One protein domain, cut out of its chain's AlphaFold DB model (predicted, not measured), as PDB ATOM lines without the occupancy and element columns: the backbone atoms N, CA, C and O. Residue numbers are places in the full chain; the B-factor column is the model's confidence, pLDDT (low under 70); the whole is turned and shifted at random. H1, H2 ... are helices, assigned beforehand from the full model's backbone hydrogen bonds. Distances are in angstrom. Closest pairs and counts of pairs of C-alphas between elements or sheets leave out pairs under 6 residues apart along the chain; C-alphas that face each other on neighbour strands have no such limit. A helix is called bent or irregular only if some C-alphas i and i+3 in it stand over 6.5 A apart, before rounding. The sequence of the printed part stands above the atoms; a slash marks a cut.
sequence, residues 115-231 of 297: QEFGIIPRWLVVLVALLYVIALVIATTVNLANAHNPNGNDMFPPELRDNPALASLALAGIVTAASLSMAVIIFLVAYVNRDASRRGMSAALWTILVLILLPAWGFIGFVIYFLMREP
ATOM      1  N   GLN A 115     149.119 189.963 123.751       72.31
ATOM      2  CA  GLN A 115     147.779 190.219 123.205       72.31
ATOM      3  C   GLN A 115     147.779 190.224 121.670       72.31
ATOM      4  O   GLN A 115     146.769 189.874 121.060       72.31
ATOM      5  N   GLU A 116     148.918 190.534 121.047       75.31
ATOM      6  CA  GLU A 116     149.115 190.439 119.597       75.31
ATOM      7  C   GLU A 116     149.070 188.963 119.133       75.31
ATOM      8  O   GLU A 116     148.508 188.647 118.088       75.31
ATOM      9  N   PHE A 117     149.554 188.004 119.929       71.50
ATOM     10  CA  PHE A 117     149.419 186.579 119.572       71.50
ATOM     11  C   PHE A 117     148.000 186.032 119.738       71.50
ATOM     12  O   PHE A 117     147.617 185.092 119.042       71.50
ATOM     13  N   GLY A 118     147.176 186.654 120.589       79.50
ATOM     14  CA  GLY A 118     145.760 186.298 120.757       79.50
ATOM     15  C   GLY A 118     144.896 186.540 119.512       79.50
ATOM     16  O   GLY A 118     143.724 186.170 119.485       79.50
ATOM     17  N   ILE A 119     145.472 187.152 118.476       86.62
ATOM     18  CA  ILE A 119     144.847 187.378 117.173       86.62
ATOM     19  C   ILE A 119     144.571 186.052 116.454       86.62
ATOM     20  O   ILE A 119     143.565 185.937 115.748       86.62
ATOM     21  N   ILE A 120     145.453 185.065 116.623       90.06
ATOM     22  CA  ILE A 120     145.354 183.780 115.932       90.06
ATOM     23  C   ILE A 120     144.249 182.946 116.598       90.06
ATOM     24  O   ILE A 120     144.268 182.749 117.816       90.06
ATOM     25  N   PRO A 121     143.266 182.442 115.831       90.62
ATOM     26  CA  PRO A 121     142.175 181.674 116.407       90.62
ATOM     27  C   PRO A 121     142.679 180.370 117.039       90.62
ATOM     28  O   PRO A 121     143.387 179.590 116.405       90.62
ATOM     29  N   ARG A 122     142.239 180.087 118.272       92.00
ATOM     30  CA  ARG A 122     142.642 178.882 119.020       92.00
ATOM     31  C   ARG A 122     142.323 177.578 118.287       92.00
ATOM     32  O   ARG A 122     143.119 176.650 118.342       92.00
ATOM     33  N   TRP A 123     141.199 177.522 117.569       94.44
ATOM     34  CA  TRP A 123     140.819 176.338 116.792       94.44
ATOM     35  C   TRP A 123     141.842 176.013 115.696       94.44
ATOM     36  O   TRP A 123     142.113 174.844 115.452       94.44
ATOM     37  N   LEU A 124     142.448 177.034 115.076       94.94
ATOM     38  CA  LEU A 124     143.466 176.846 114.044       94.94
ATOM     39  C   LEU A 124     144.750 176.280 114.651       94.94
ATOM     40  O   LEU A 124     145.345 175.379 114.077       94.94
ATOM     41  N   VAL A 125     145.148 176.770 115.828       95.06
ATOM     42  CA  VAL A 125     146.319 176.251 116.554       95.06
ATOM     43  C   VAL A 125     146.123 174.779 116.910       95.06
ATOM     44  O   VAL A 125     147.007 173.968 116.644       95.06
ATOM     45  N   VAL A 126     144.953 174.419 117.450       96.50
ATOM     46  CA  VAL A 126     144.617 173.025 117.781       96.50
ATOM     47  C   VAL A 126     144.610 172.149 116.529       96.50
ATOM     48  O   VAL A 126     145.169 171.058 116.555       96.50
ATOM     49  N   LEU A 127     144.033 172.628 115.424       97.25
ATOM     50  CA  LEU A 127     144.005 171.897 114.158       97.25
ATOM     51  C   LEU A 127     145.417 171.644 113.616       97.25
ATOM     52  O   LEU A 127     145.730 170.513 113.260       97.25
ATOM     53  N   VAL A 128     146.278 172.665 113.581       97.44
ATOM     54  CA  VAL A 128     147.667 172.523 113.109       97.44
ATOM     55  C   VAL A 128     148.452 171.567 114.010       97.44
ATOM     56  O   VAL A 128     149.157 170.698 113.502       97.44
ATOM     57  N   ALA A 129     148.292 171.675 115.332       97.38
ATOM     58  CA  ALA A 129     148.936 170.770 116.283       97.38
ATOM     59  C   ALA A 129     148.465 169.316 116.106       97.38
ATOM     60  O   ALA A 129     149.284 168.401 116.089       97.38
ATOM     61  N   LEU A 130     147.160 169.104 115.918       98.19
ATOM     62  CA  LEU A 130     146.587 167.784 115.660       98.19
ATOM     63  C   LEU A 130     147.134 167.196 114.356       98.19
ATOM     64  O   LEU A 130     147.593 166.056 114.356       98.19
ATOM     65  N   LEU A 131     147.129 167.961 113.259       97.88
ATOM     66  CA  LEU A 131     147.659 167.504 111.971       97.88
ATOM     67  C   LEU A 131     149.146 167.149 112.055       97.88
ATOM     68  O   LEU A 131     149.561 166.156 111.467       97.88
ATOM     69  N   TYR A 132     149.932 167.913 112.816       98.00
ATOM     70  CA  TYR A 132     151.338 167.606 113.073       98.00
ATOM     71  C   TYR A 132     151.513 166.279 113.822       98.00
ATOM     72  O   TYR A 132     152.300 165.437 113.392       98.00
ATOM     73  N   VAL A 133     150.752 166.056 114.899       98.25
ATOM     74  CA  VAL A 133     150.803 164.793 115.655       98.25
ATOM     75  C   VAL A 133     150.396 163.616 114.768       98.25
ATOM     76  O   VAL A 133     151.088 162.602 114.757       98.25
ATOM     77  N   ILE A 134     149.332 163.759 113.971       98.31
ATOM     78  CA  ILE A 134     148.914 162.726 113.011       98.31
ATOM     79  C   ILE A 134     150.024 162.447 111.991       98.31
ATOM     80  O   ILE A 134     150.355 161.286 111.764       98.31
ATOM     81  N   ALA A 135     150.626 163.483 111.404       97.62
ATOM     82  CA  ALA A 135     151.701 163.326 110.428       97.62
ATOM     83  C   ALA A 135     152.923 162.613 111.027       97.62
ATOM     84  O   ALA A 135     153.478 161.723 110.387       97.62
ATOM     85  N   LEU A 136     153.306 162.946 112.264       97.69
ATOM     86  CA  LEU A 136     154.385 162.257 112.972       97.69
ATOM     87  C   LEU A 136     154.066 160.790 113.245       97.69
ATOM     88  O   LEU A 136     154.912 159.930 112.999       97.69
ATOM     89  N   VAL A 137     152.864 160.493 113.745       97.81
ATOM     90  CA  VAL A 137     152.444 159.116 114.037       97.81
ATOM     91  C   VAL A 137     152.431 158.291 112.753       97.81
ATOM     92  O   VAL A 137     153.011 157.211 112.725       97.81
ATOM     93  N   ILE A 138     151.851 158.805 111.665       97.19
ATOM     94  CA  ILE A 138     151.827 158.103 110.374       97.19
ATOM     95  C   ILE A 138     153.251 157.898 109.845       97.19
ATOM     96  O   ILE A 138     153.615 156.778 109.508       97.19
ATOM     97  N   ALA A 139     154.079 158.946 109.809       96.44
ATOM     98  CA  ALA A 139     155.434 158.845 109.274       96.44
ATOM     99  C   ALA A 139     156.284 157.823 110.044       96.44
ATOM    100  O   ALA A 139     156.948 156.988 109.436       96.44
ATOM    101  N   THR A 140     156.235 157.850 111.377       95.38
ATOM    102  CA  THR A 140     157.017 156.934 112.221       95.38
ATOM    103  C   THR A 140     156.502 155.498 112.165       95.38
ATOM    104  O   THR A 140     157.305 154.575 112.045       95.38
ATOM    105  N   THR A 141     155.181 155.292 112.191       94.94
ATOM    106  CA  THR A 141     154.585 153.945 112.104       94.94
ATOM    107  C   THR A 141     154.834 153.293 110.749       94.94
ATOM    108  O   THR A 141     155.234 152.132 110.710       94.94
ATOM    109  N   VAL A 142     154.677 154.035 109.647       95.19
ATOM    110  CA  VAL A 142     154.967 153.535 108.294       95.19
ATOM    111  C   VAL A 142     156.453 153.211 108.142       95.19
ATOM    112  O   VAL A 142     156.797 152.141 107.644       95.19
ATOM    113  N   ASN A 143     157.345 154.081 108.623       95.31
ATOM    114  CA  ASN A 143     158.785 153.847 108.507       95.31
ATOM    115  C   ASN A 143     159.240 152.615 109.301       95.31
ATOM    116  O   ASN A 143     160.044 151.828 108.810       95.31
ATOM    117  N   LEU A 144     158.685 152.404 110.498       92.81
ATOM    118  CA  LEU A 144     158.995 151.229 111.313       92.81
ATOM    119  C   LEU A 144     158.375 149.940 110.745       92.81
ATOM    120  O   LEU A 144     158.984 148.872 110.838       92.81
ATOM    121  N   ALA A 145     157.193 150.027 110.131       92.56
ATOM    122  CA  ALA A 145     156.579 148.898 109.434       92.56
ATOM    123  C   ALA A 145     157.445 148.432 108.249       92.56
ATOM    124  O   ALA A 145     157.615 147.228 108.055       92.56
ATOM    125  N   ASN A 146     158.075 149.366 107.526       91.62
ATOM    126  CA  ASN A 146     158.994 149.043 106.431       91.62
ATOM    127  C   ASN A 146     160.243 148.273 106.890       91.62
ATOM    128  O   ASN A 146     160.824 147.545 106.090       91.62
ATOM    129  N   ALA A 147     160.641 148.375 108.163       88.06
ATOM    130  CA  ALA A 147     161.763 147.602 108.702       88.06
ATOM    131  C   ALA A 147     161.492 146.085 108.723       88.06
ATOM    132  O   ALA A 147     162.428 145.297 108.648       88.06
ATOM    133  N   HIS A 148     160.221 145.682 108.814       87.62
ATOM    134  CA  HIS A 148     159.796 144.279 108.894       87.62
ATOM    135  C   HIS A 148     159.176 143.771 107.583       87.62
ATOM    136  O   HIS A 148     158.555 142.709 107.560       87.62
ATOM    137  N   ASN A 149     159.294 144.533 106.491       88.81
ATOM    138  CA  ASN A 149     158.687 144.171 105.218       88.81
ATOM    139  C   ASN A 149     159.446 142.990 104.572       88.81
ATOM    140  O   ASN A 149     160.642 143.117 104.299       88.81
ATOM    141  N   PRO A 150     158.776 141.855 104.281       85.12
ATOM    142  CA  PRO A 150     159.421 140.683 103.681       85.12
ATOM    143  C   PRO A 150     159.936 140.923 102.253       85.12
ATOM    144  O   PRO A 150     160.786 140.170 101.785       85.12
ATOM    145  N   ASN A 151     159.448 141.960 101.562       86.38
ATOM    146  CA  ASN A 151     159.824 142.272 100.177       86.38
ATOM    147  C   ASN A 151     161.070 143.173 100.058       86.38
ATOM    148  O   ASN A 151     161.533 143.411  98.945       86.38
ATOM    149  N   GLY A 152     161.601 143.684 101.175       83.62
ATOM    150  CA  GLY A 152     162.742 144.602 101.194       83.62
ATOM    151  C   GLY A 152     162.584 145.728 102.218       83.62
ATOM    152  O   GLY A 152     161.474 146.153 102.537       83.62
ATOM    153  N   ASN A 153     163.710 146.219 102.745       83.38
ATOM    154  CA  ASN A 153     163.756 147.270 103.762       83.38
ATOM    155  C   ASN A 153     163.771 148.679 103.139       83.38
ATOM    156  O   ASN A 153     164.790 149.374 103.122       83.38
ATOM    157  N   ASP A 154     162.607 149.148 102.689       87.38
ATOM    158  CA  ASP A 154     162.416 150.487 102.097       87.38
ATOM    159  C   ASP A 154     162.318 151.613 103.147       87.38
ATOM    160  O   ASP A 154     161.482 152.517 103.074       87.38
ATOM    161  N   MET A 155     163.161 151.551 104.174       89.31
ATOM    162  CA  MET A 155     163.181 152.533 105.257       89.31
ATOM    163  C   MET A 155     163.917 153.811 104.827       89.31
ATOM    164  O   MET A 155     164.899 153.752 104.074       89.31
ATOM    165  N   PHE A 156     163.444 154.958 105.322       91.69
ATOM    166  CA  PHE A 156     164.035 156.275 105.096       91.69
ATOM    167  C   PHE A 156     164.537 156.878 106.424       91.69
ATOM    168  O   PHE A 156     163.855 156.747 107.445       91.69
ATOM    169  N   PRO A 157     165.681 157.588 106.436       91.81
ATOM    170  CA  PRO A 157     166.641 157.749 105.338       91.81
ATOM    171  C   PRO A 157     167.442 156.456 105.061       91.81
ATOM    172  O   PRO A 157     167.662 155.667 105.985       91.81
ATOM    173  N   PRO A 158     167.848 156.201 103.800       91.19
ATOM    174  CA  PRO A 158     168.459 154.931 103.399       91.19
ATOM    175  C   PRO A 158     169.815 154.657 104.066       91.19
ATOM    176  O   PRO A 158     170.171 153.497 104.260       91.19
ATOM    177  N   GLU A 159     170.542 155.694 104.479       92.19
ATOM    178  CA  GLU A 159     171.851 155.584 105.134       92.19
ATOM    179  C   GLU A 159     171.769 154.957 106.538       92.19
ATOM    180  O   GLU A 159     172.775 154.502 107.071       92.19
ATOM    181  N   LEU A 160     170.580 154.941 107.155       92.62
ATOM    182  CA  LEU A 160     170.358 154.516 108.545       92.62
ATOM    183  C   LEU A 160     169.576 153.196 108.650       92.62
ATOM    184  O   LEU A 160     169.060 152.864 109.720       92.62
ATOM    185  N   ARG A 161     169.473 152.429 107.559       89.94
ATOM    186  CA  ARG A 161     168.674 151.190 107.503       89.94
ATOM    187  C   ARG A 161     169.075 150.137 108.535       89.94
ATOM    188  O   ARG A 161     168.203 149.402 108.991       89.94
ATOM    189  N   ASP A 162     170.339 150.117 108.945       90.44
ATOM    190  CA  ASP A 162     170.862 149.167 109.934       90.44
ATOM    191  C   ASP A 162     170.270 149.380 111.338       90.44
ATOM    192  O   ASP A 162     170.223 148.456 112.146       90.44
ATOM    193  N   ASN A 163     169.791 150.595 111.637       92.38
ATOM    194  CA  ASN A 163     169.269 150.973 112.948       92.38
ATOM    195  C   ASN A 163     167.854 151.579 112.821       92.38
ATOM    196  O   ASN A 163     167.718 152.802 112.682       92.38
ATOM    197  N   PRO A 164     166.774 150.777 112.938       90.75
ATOM    198  CA  PRO A 164     165.402 151.225 112.659       90.75
ATOM    199  C   PRO A 164     164.905 152.342 113.582       90.75
ATOM    200  O   PRO A 164     164.143 153.220 113.160       90.75
ATOM    201  N   ALA A 165     165.374 152.354 114.830       92.62
ATOM    202  CA  ALA A 165     165.073 153.425 115.772       92.62
ATOM    203  C   ALA A 165     165.674 154.766 115.317       92.62
ATOM    204  O   ALA A 165     164.984 155.785 115.313       92.62
ATOM    205  N   LEU A 166     166.939 154.766 114.886       93.25
ATOM    206  CA  LEU A 166     167.655 155.982 114.494       93.25
ATOM    207  C   LEU A 166     167.126 156.525 113.158       93.25
ATOM    208  O   LEU A 166     166.909 157.732 113.040       93.25
ATOM    209  N   ALA A 167     166.806 155.644 112.203       94.00
ATOM    210  CA  ALA A 167     166.141 156.021 110.953       94.00
ATOM    211  C   ALA A 167     164.794 156.725 111.203       94.00
ATOM    212  O   ALA A 167     164.519 157.789 110.648       94.00
ATOM    213  N   SER A 168     163.971 156.175 112.102       93.94
ATOM    214  CA  SER A 168     162.654 156.741 112.428       93.94
ATOM    215  C   SER A 168     162.744 158.079 113.169       93.94
ATOM    216  O   SER A 168     161.938 158.975 112.910       93.94
ATOM    217  N   LEU A 169     163.741 158.255 114.041       95.06
ATOM    218  CA  LEU A 169     164.014 159.544 114.690       95.06
ATOM    219  C   LEU A 169     164.485 160.605 113.686       95.06
ATOM    220  O   LEU A 169     164.029 161.748 113.751       95.06
ATOM    221  N   ALA A 170     165.347 160.232 112.736       95.69
ATOM    222  CA  ALA A 170     165.791 161.133 111.674       95.69
ATOM    223  C   ALA A 170     164.606 161.603 110.809       95.69
ATOM    224  O   ALA A 170     164.442 162.805 110.585       95.69
ATOM    225  N   LEU A 171     163.723 160.680 110.407       95.81
ATOM    226  CA  LEU A 171     162.491 161.017 109.690       95.81
ATOM    227  C   LEU A 171     161.577 161.935 110.519       95.81
ATOM    228  O   LEU A 171     161.088 162.938 109.997       95.81
ATOM    229  N   ALA A 172     161.376 161.647 111.808       96.56
ATOM    230  CA  ALA A 172     160.574 162.492 112.696       96.56
ATOM    231  C   ALA A 172     161.136 163.923 112.811       96.56
ATOM    232  O   ALA A 172     160.368 164.891 112.837       96.56
ATOM    233  N   GLY A 173     162.465 164.072 112.822       97.06
ATOM    234  CA  GLY A 173     163.140 165.370 112.777       97.06
ATOM    235  C   GLY A 173     162.840 166.145 111.491       97.06
ATOM    236  O   GLY A 173     162.453 167.313 111.555       97.06
ATOM    237  N   ILE A 174     162.928 165.486 110.330       96.38
ATOM    238  CA  ILE A 174     162.619 166.088 109.021       96.38
ATOM    239  C   ILE A 174     161.146 166.506 108.944       96.38
ATOM    240  O   ILE A 174     160.840 167.644 108.578       96.38
ATOM    241  N   VAL A 175     160.227 165.621 109.346       97.69
ATOM    242  CA  VAL A 175     158.784 165.912 109.388       97.69
ATOM    243  C   VAL A 175     158.497 167.085 110.320       97.69
ATOM    244  O   VAL A 175     157.695 167.954 109.979       97.69
ATOM    245  N   THR A 176     159.176 167.162 111.465       97.69
ATOM    246  CA  THR A 176     159.041 168.284 112.401       97.69
ATOM    247  C   THR A 176     159.541 169.589 111.802       97.69
ATOM    248  O   THR A 176     158.829 170.589 111.878       97.69
ATOM    249  N   ALA A 177     160.704 169.596 111.152       97.56
ATOM    250  CA  ALA A 177     161.236 170.790 110.500       97.56
ATOM    251  C   ALA A 177     160.306 171.304 109.383       97.56
ATOM    252  O   ALA A 177     160.001 172.497 109.331       97.56
ATOM    253  N   ALA A 178     159.795 170.404 108.534       96.75
ATOM    254  CA  ALA A 178     158.849 170.745 107.470       96.75
ATOM    255  C   ALA A 178     157.480 171.197 108.014       96.75
ATOM    256  O   ALA A 178     156.881 172.148 107.513       96.75
ATOM    257  N   SER A 179     156.985 170.552 109.074       97.38
ATOM    258  CA  SER A 179     155.722 170.935 109.716       97.38
ATOM    259  C   SER A 179     155.831 172.294 110.399       97.38
ATOM    260  O   SER A 179     154.904 173.097 110.319       97.38
ATOM    261  N   LEU A 180     156.970 172.587 111.033       96.94
ATOM    262  CA  LEU A 180     157.236 173.875 111.669       96.94
ATOM    263  C   LEU A 180     157.277 175.004 110.632       96.94
ATOM    264  O   LEU A 180     156.636 176.035 110.833       96.94
ATOM    265  N   SER A 181     157.989 174.816 109.514       95.00
ATOM    266  CA  SER A 181     158.069 175.831 108.455       95.00
ATOM    267  C   SER A 181     156.694 176.118 107.843       95.00
ATOM    268  O   SER A 181     156.301 177.281 107.717       95.00
ATOM    269  N   MET A 182     155.909 175.072 107.570       94.94
ATOM    270  CA  MET A 182     154.527 175.207 107.106       94.94
ATOM    271  C   MET A 182     153.617 175.868 108.148       94.94
ATOM    272  O   MET A 182     152.824 176.742 107.796       94.94
ATOM    273  N   ALA A 183     153.740 175.517 109.430       96.19
ATOM    274  CA  ALA A 183     152.956 176.126 110.504       96.19
ATOM    275  C   ALA A 183     153.233 177.632 110.631       96.19
ATOM    276  O   ALA A 183     152.291 178.417 110.754       96.19
ATOM    277  N   VAL A 184     154.501 178.052 110.535       93.94
ATOM    278  CA  VAL A 184     154.880 179.474 110.529       93.94
ATOM    279  C   VAL A 184     154.201 180.207 109.372       93.94
ATOM    280  O   VAL A 184     153.601 181.260 109.590       93.94
ATOM    281  N   ILE A 185     154.219 179.638 108.164       93.12
ATOM    282  CA  ILE A 185     153.548 180.224 106.993       93.12
ATOM    283  C   ILE A 185     152.037 180.340 107.227       93.12
ATOM    284  O   ILE A 185     151.466 181.417 107.037       93.12
ATOM    285  N   ILE A 186     151.388 179.263 107.678       94.81
ATOM    286  CA  ILE A 186     149.942 179.236 107.945       94.81
ATOM    287  C   ILE A 186     149.563 180.304 108.977       94.81
ATOM    288  O   ILE A 186     148.607 181.056 108.767       94.81
ATOM    289  N   PHE A 187     150.315 180.416 110.073       94.50
ATOM    290  CA  PHE A 187     150.046 181.403 111.116       94.50
ATOM    291  C   PHE A 187     150.307 182.837 110.660       94.50
ATOM    292  O   PHE A 187     149.519 183.719 111.002       94.50
ATOM    293  N   LEU A 188     151.338 183.084 109.851       92.31
ATOM    294  CA  LEU A 188     151.581 184.404 109.271       92.31
ATOM    295  C   LEU A 188     150.457 184.819 108.312       92.31
ATOM    296  O   LEU A 188     149.967 185.946 108.390       92.31
ATOM    297  N   VAL A 189     149.993 183.913 107.448       93.69
ATOM    298  CA  VAL A 189     148.865 184.187 106.540       93.69
ATOM    299  C   VAL A 189     147.574 184.427 107.328       93.69
ATOM    300  O   VAL A 189     146.855 185.394 107.061       93.69
ATOM    301  N   ALA A 190     147.296 183.603 108.341       94.06
ATOM    302  CA  ALA A 190     146.144 183.787 109.223       94.06
ATOM    303  C   ALA A 190     146.215 185.118 109.992       94.06
ATOM    304  O   ALA A 190     145.199 185.806 110.127       94.06
ATOM    305  N   TYR A 191     147.409 185.513 110.445       93.31
ATOM    306  CA  TYR A 191     147.649 186.804 111.085       93.31
ATOM    307  C   TYR A 191     147.308 187.957 110.137       93.31
ATOM    308  O   TYR A 191     146.511 188.818 110.508       93.31
ATOM    309  N   VAL A 192     147.832 187.946 108.905       93.75
ATOM    310  CA  VAL A 192     147.550 188.978 107.888       93.75
ATOM    311  C   VAL A 192     146.053 189.067 107.595       93.75
ATOM    312  O   VAL A 192     145.494 190.164 107.598       93.75
ATOM    313  N   ASN A 193     145.379 187.926 107.405       94.00
ATOM    314  CA  ASN A 193     143.935 187.892 107.163       94.00
ATOM    315  C   ASN A 193     143.163 188.580 108.295       94.00
ATOM    316  O   ASN A 193     142.349 189.484 108.077       94.00
ATOM    317  N   ARG A 194     143.450 188.157 109.529       92.88
ATOM    318  CA  ARG A 194     142.730 188.621 110.710       92.88
ATOM    319  C   ARG A 194     143.047 190.070 111.035       92.88
ATOM    320  O   ARG A 194     142.203 190.786 111.572       92.88
ATOM    321  N   ASP A 195     144.260 190.510 110.750       92.81
ATOM    322  CA  ASP A 195     144.672 191.881 110.959       92.81
ATOM    323  C   ASP A 195     144.104 192.849 109.917       92.81
ATOM    324  O   ASP A 195     143.549 193.881 110.296       92.81
ATOM    325  N   ALA A 196     144.116 192.481 108.634       92.88
ATOM    326  CA  ALA A 196     143.487 193.272 107.578       92.88
ATOM    327  C   ALA A 196     141.980 193.457 107.834       92.88
ATOM    328  O   ALA A 196     141.465 194.571 107.735       92.88
ATOM    329  N   SER A 197     141.296 192.389 108.266       92.00
ATOM    330  CA  SER A 197     139.874 192.439 108.628       92.00
ATOM    331  C   SER A 197     139.595 193.399 109.790       92.00
ATOM    332  O   SER A 197     138.589 194.103 109.771       92.00
ATOM    333  N   ARG A 198     140.492 193.484 110.781       90.31
ATOM    334  CA  ARG A 198     140.343 194.406 111.923       90.31
ATOM    335  C   ARG A 198     140.610 195.866 111.570       90.31
ATOM    336  O   ARG A 198     140.131 196.750 112.269       90.31
ATOM    337  N   ARG A 199     141.344 196.119 110.488       88.94
ATOM    338  CA  ARG A 199     141.632 197.467 109.976       88.94
ATOM    339  C   ARG A 199     140.590 197.962 108.973       88.94
ATOM    340  O   ARG A 199     140.728 199.064 108.467       88.94
ATOM    341  N   GLY A 200     139.555 197.166 108.689       85.88
ATOM    342  CA  GLY A 200     138.517 197.520 107.716       85.88
ATOM    343  C   GLY A 200     138.981 197.437 106.258       85.88
ATOM    344  O   GLY A 200     138.283 197.920 105.371       85.88
ATOM    345  N   MET A 201     140.136 196.817 105.995       87.75
ATOM    346  CA  MET A 201     140.655 196.593 104.645       87.75
ATOM    347  C   MET A 201     140.136 195.256 104.091       87.75
ATOM    348  O   MET A 201     139.782 194.342 104.842       87.75
ATOM    349  N   SER A 202     140.122 195.103 102.764       92.38
ATOM    350  CA  SER A 202     139.732 193.860 102.083       92.38
ATOM    351  C   SER A 202     140.723 192.722 102.377       92.38
ATOM    352  O   SER A 202     141.703 192.507 101.665       92.38
ATOM    353  N   ALA A 203     140.456 191.967 103.445       92.56
ATOM    354  CA  ALA A 203     141.353 190.929 103.954       92.56
ATOM    355  C   ALA A 203     141.740 189.882 102.900       92.56
ATOM    356  O   ALA A 203     142.906 189.506 102.820       92.56
ATOM    357  N   ALA A 204     140.782 189.469 102.064       93.12
ATOM    358  CA  ALA A 204     141.009 188.486 101.009       93.12
ATOM    359  C   ALA A 204     142.062 188.953  99.992       93.12
ATOM    360  O   ALA A 204     142.975 188.195  99.673       93.12
ATOM    361  N   LEU A 205     141.984 190.211  99.537       94.25
ATOM    362  CA  LEU A 205     142.922 190.749  98.547       94.25
ATOM    363  C   LEU A 205     144.351 190.777  99.096       94.25
ATOM    364  O   LEU A 205     145.274 190.332  98.421       94.25
ATOM    365  N   TRP A 206     144.522 191.211 100.347       94.81
ATOM    366  CA  TRP A 206     145.832 191.217 101.000       94.81
ATOM    367  C   TRP A 206     146.389 189.812 101.225       94.81
ATOM    368  O   TRP A 206     147.575 189.585 100.997       94.81
ATOM    369  N   THR A 207     145.554 188.849 101.620       94.25
ATOM    370  CA  THR A 207     146.016 187.463 101.769       94.25
ATOM    371  C   THR A 207     146.381 186.809 100.448       94.25
ATOM    372  O   THR A 207     147.372 186.089 100.397       94.25
ATOM    373  N   ILE A 208     145.617 187.069  99.383       94.88
ATOM    374  CA  ILE A 208     145.907 186.545  98.044       94.88
ATOM    375  C   ILE A 208     147.227 187.131  97.543       94.88
ATOM    376  O   ILE A 208     148.078 186.391  97.059       94.88
ATOM    377  N   LEU A 209     147.437 188.437  97.737       94.50
ATOM    378  CA  LEU A 209     148.691 189.104  97.393       94.50
ATOM    379  C   LEU A 209     149.890 188.451  98.098       94.50
ATOM    380  O   LEU A 209     150.885 188.127  97.451       94.50
ATOM    381  N   VAL A 210     149.790 188.218  99.412       94.31
ATOM    382  CA  VAL A 210     150.850 187.551 100.187       94.31
ATOM    383  C   VAL A 210     151.071 186.117  99.706       94.31
ATOM    384  O   VAL A 210     152.217 185.723  99.519       94.31
ATOM    385  N   LEU A 211     150.005 185.351  99.463       94.12
ATOM    386  CA  LEU A 211     150.094 183.952  99.043       94.12
ATOM    387  C   LEU A 211     150.761 183.791  97.669       94.12
ATOM    388  O   LEU A 211     151.539 182.861  97.484       94.12
ATOM    389  N   ILE A 212     150.493 184.703  96.729       94.31
ATOM    390  CA  ILE A 212     151.109 184.697  95.391       94.31
ATOM    391  C   ILE A 212     152.593 185.086  95.461       94.31
ATOM    392  O   ILE A 212     153.418 184.512  94.754       94.31
ATOM    393  N   LEU A 213     152.950 186.050  96.315       94.31
ATOM    394  CA  LEU A 213     154.333 186.525  96.436       94.31
ATOM    395  C   LEU A 213     155.222 185.592  97.266       94.31
ATOM    396  O   LEU A 213     156.433 185.582  97.059       94.31
ATOM    397  N   LEU A 214     154.640 184.801  98.170       92.69
ATOM    398  CA  LEU A 214     155.369 183.904  99.065       92.69
ATOM    399  C   LEU A 214     156.294 182.901  98.344       92.69
ATOM    400  O   LEU A 214     157.477 182.868  98.682       92.69
ATOM    401  N   PRO A 215     155.830 182.097  97.366       90.25
ATOM    402  CA  PRO A 215     156.693 181.115  96.707       90.25
ATOM    403  C   PRO A 215     157.754 181.752  95.803       90.25
ATOM    404  O   PRO A 215     158.839 181.200  95.664       90.25
ATOM    405  N   ALA A 216     157.461 182.903  95.189       90.88
ATOM    406  CA  ALA A 216     158.338 183.508  94.185       90.88
ATOM    407  C   ALA A 216     159.346 184.514  94.773       90.88
ATOM    408  O   ALA A 216     160.458 184.636  94.272       90.88
ATOM    409  N   TRP A 217     158.971 185.233  95.833       92.25
ATOM    410  CA  TRP A 217     159.753 186.340  96.400       92.25
ATOM    411  C   TRP A 217     159.861 186.267  97.935       92.25
ATOM    412  O   TRP A 217     160.274 187.233  98.588       92.25
ATOM    413  N   GLY A 218     159.463 185.143  98.541       89.50
ATOM    414  CA  GLY A 218     159.552 184.912  99.980       89.50
ATOM    415  C   GLY A 218     158.744 185.930 100.787       89.50
ATOM    416  O   GLY A 218     157.523 186.025 100.687       89.50
ATOM    417  N   PHE A 219     159.430 186.721 101.611       88.69
ATOM    418  CA  PHE A 219     158.779 187.616 102.570       88.69
ATOM    419  C   PHE A 219     158.344 188.976 102.004       88.69
ATOM    420  O   PHE A 219     157.752 189.766 102.744       88.69
ATOM    421  N   ILE A 220     158.586 189.274 100.719       92.75
ATOM    422  CA  ILE A 220     158.275 190.603 100.159       92.75
ATOM    423  C   ILE A 220     156.793 190.971 100.310       92.75
ATOM    424  O   ILE A 220     156.471 192.115 100.623       92.75
ATOM    425  N   GLY A 221     155.886 189.996 100.163       91.38
ATOM    426  CA  GLY A 221     154.448 190.223 100.305       91.38
ATOM    427  C   GLY A 221     154.085 190.714 101.706       91.38
ATOM    428  O   GLY A 221     153.287 191.638 101.854       91.38
ATOM    429  N   PHE A 222     154.733 190.161 102.736       91.69
ATOM    430  CA  PHE A 222     154.555 190.619 104.112       91.69
ATOM    431  C   PHE A 222     155.112 192.026 104.316       91.69
ATOM    432  O   PHE A 222     154.450 192.848 104.946       91.69
ATOM    433  N   VAL A 223     156.290 192.333 103.765       93.19
ATOM    434  CA  VAL A 223     156.879 193.681 103.856       93.19
ATOM    435  C   VAL A 223     155.943 194.718 103.237       93.19
ATOM    436  O   VAL A 223     155.634 195.723 103.878       93.19
ATOM    437  N   ILE A 224     155.426 194.451 102.034       93.00
ATOM    438  CA  ILE A 224     154.466 195.332 101.354       93.00
ATOM    439  C   ILE A 224     153.203 195.510 102.202       93.00
ATOM    440  O   ILE A 224     152.754 196.640 102.403       93.00
ATOM    441  N   TYR A 225     152.659 194.418 102.745       92.44
ATOM    442  CA  TYR A 225     151.505 194.474 103.639       92.44
ATOM    443  C   TYR A 225     151.762 195.375 104.854       92.44
ATOM    444  O   TYR A 225     150.953 196.256 105.142       92.44
ATOM    445  N   PHE A 226     152.898 195.214 105.542       90.75
ATOM    446  CA  PHE A 226     153.232 196.023 106.717       90.75
ATOM    447  C   PHE A 226     153.432 197.507 106.391       90.75
ATOM    448  O   PHE A 226     153.066 198.349 107.210       90.75
ATOM    449  N   LEU A 227     153.964 197.834 105.211       91.12
ATOM    450  CA  LEU A 227     154.124 199.221 104.761       91.12
ATOM    451  C   LEU A 227     152.783 199.887 104.424       91.12
ATOM    452  O   LEU A 227     152.589 201.065 104.716       91.12
ATOM    453  N   MET A 228     151.855 199.134 103.834       90.75
ATOM    454  CA  MET A 228     150.540 199.626 103.399       90.75
ATOM    455  C   MET A 228     149.456 199.532 104.484       90.75
ATOM    456  O   MET A 228     148.321 199.959 104.271       90.75
ATOM    457  N   ARG A 229     149.785 198.970 105.649       89.69
ATOM    458  CA  ARG A 229     148.857 198.724 106.757       89.69
ATOM    459  C   ARG A 229     148.291 200.037 107.305       89.69
ATOM    460  O   ARG A 229     149.009 200.857 107.876       89.69
ATOM    461  N   GLU A 230     146.979 200.223 107.187       85.88
ATOM    462  CA  GLU A 230     146.288 201.390 107.745       85.88
ATOM    463  C   GLU A 230     146.219 201.338 109.274       85.88
ATOM    464  O   GLU A 230     146.129 200.245 109.823       85.88
ATOM    465  N   PRO A 231     146.254 202.472 109.999       84.81
ATOM    466  CA  PRO A 231     146.120 202.482 111.459       84.81
ATOM    467  C   PRO A 231     144.788 201.863 111.910       84.81
ATOM    468  O   PRO A 231     143.790 201.963 111.201       84.81
TER     469      PRO A 231
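This is residues 115 to 231 of the 297 residues of an uncharacterized protein of Acidobacteria bacterium (UniProt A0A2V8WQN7). Two long helices, H1 and H2, lie side by side as a long hairpin, and two shorter ones, H3 and H4, fold back as a smaller hairpin at the end of H2 far from the H1 to H2 link. The printed part has 117 residues with four named helices, H1 to H4 in chain order, and no named strand: all helix. It is a loose rod, radius of gyration of the C-alphas 19.6 A, spanning 62 by 30 by 21 A.

H1 is residues 122 to 146, 36.3 A long, from C-alpha 122 at (142.642, 178.882, 119.020). H2 is residues 164 to 198, 49.9 A. H3 is residues 203 to 217, 20.4 A, and only just irregular: C-alphas 212 and 215 are 6.8 A apart. H4 is residues 220 to 228, 12.3 A, ending at C-alpha 228 (150.540, 199.626, 103.399).

H1 and H2 touch as a hairpin, at a shallow tilt of 20 degrees, opposite ways; their closest C-alphas, Thr 140 and Ser 168, are 5.6 A apart. H2 touches H3 with residues 189 to 197 alone, at a steep tilt of 42 degrees, in a second hairpin; the closest C-alphas are Ala 196 and Ala 203, 4.8 A. H3 and H4, also a hairpin, touch at 38 degrees, only just steep; the closest C-alphas are Val 210 and Gly 221, 4.5 A. H1 is apart from H3 and H4. Every O i to N i+4 pair is within hydrogen-bond range in H1, H2 and H4, and 9 of 11 in H3.

The farthest C-alphas, Pro 150 and Pro 231, are 63.7 A apart. The H1 to H2 link, residues 147 to 163, is long; the other two are tight. The printed part has no cut, and no printed residue is under 70 in pLDDT.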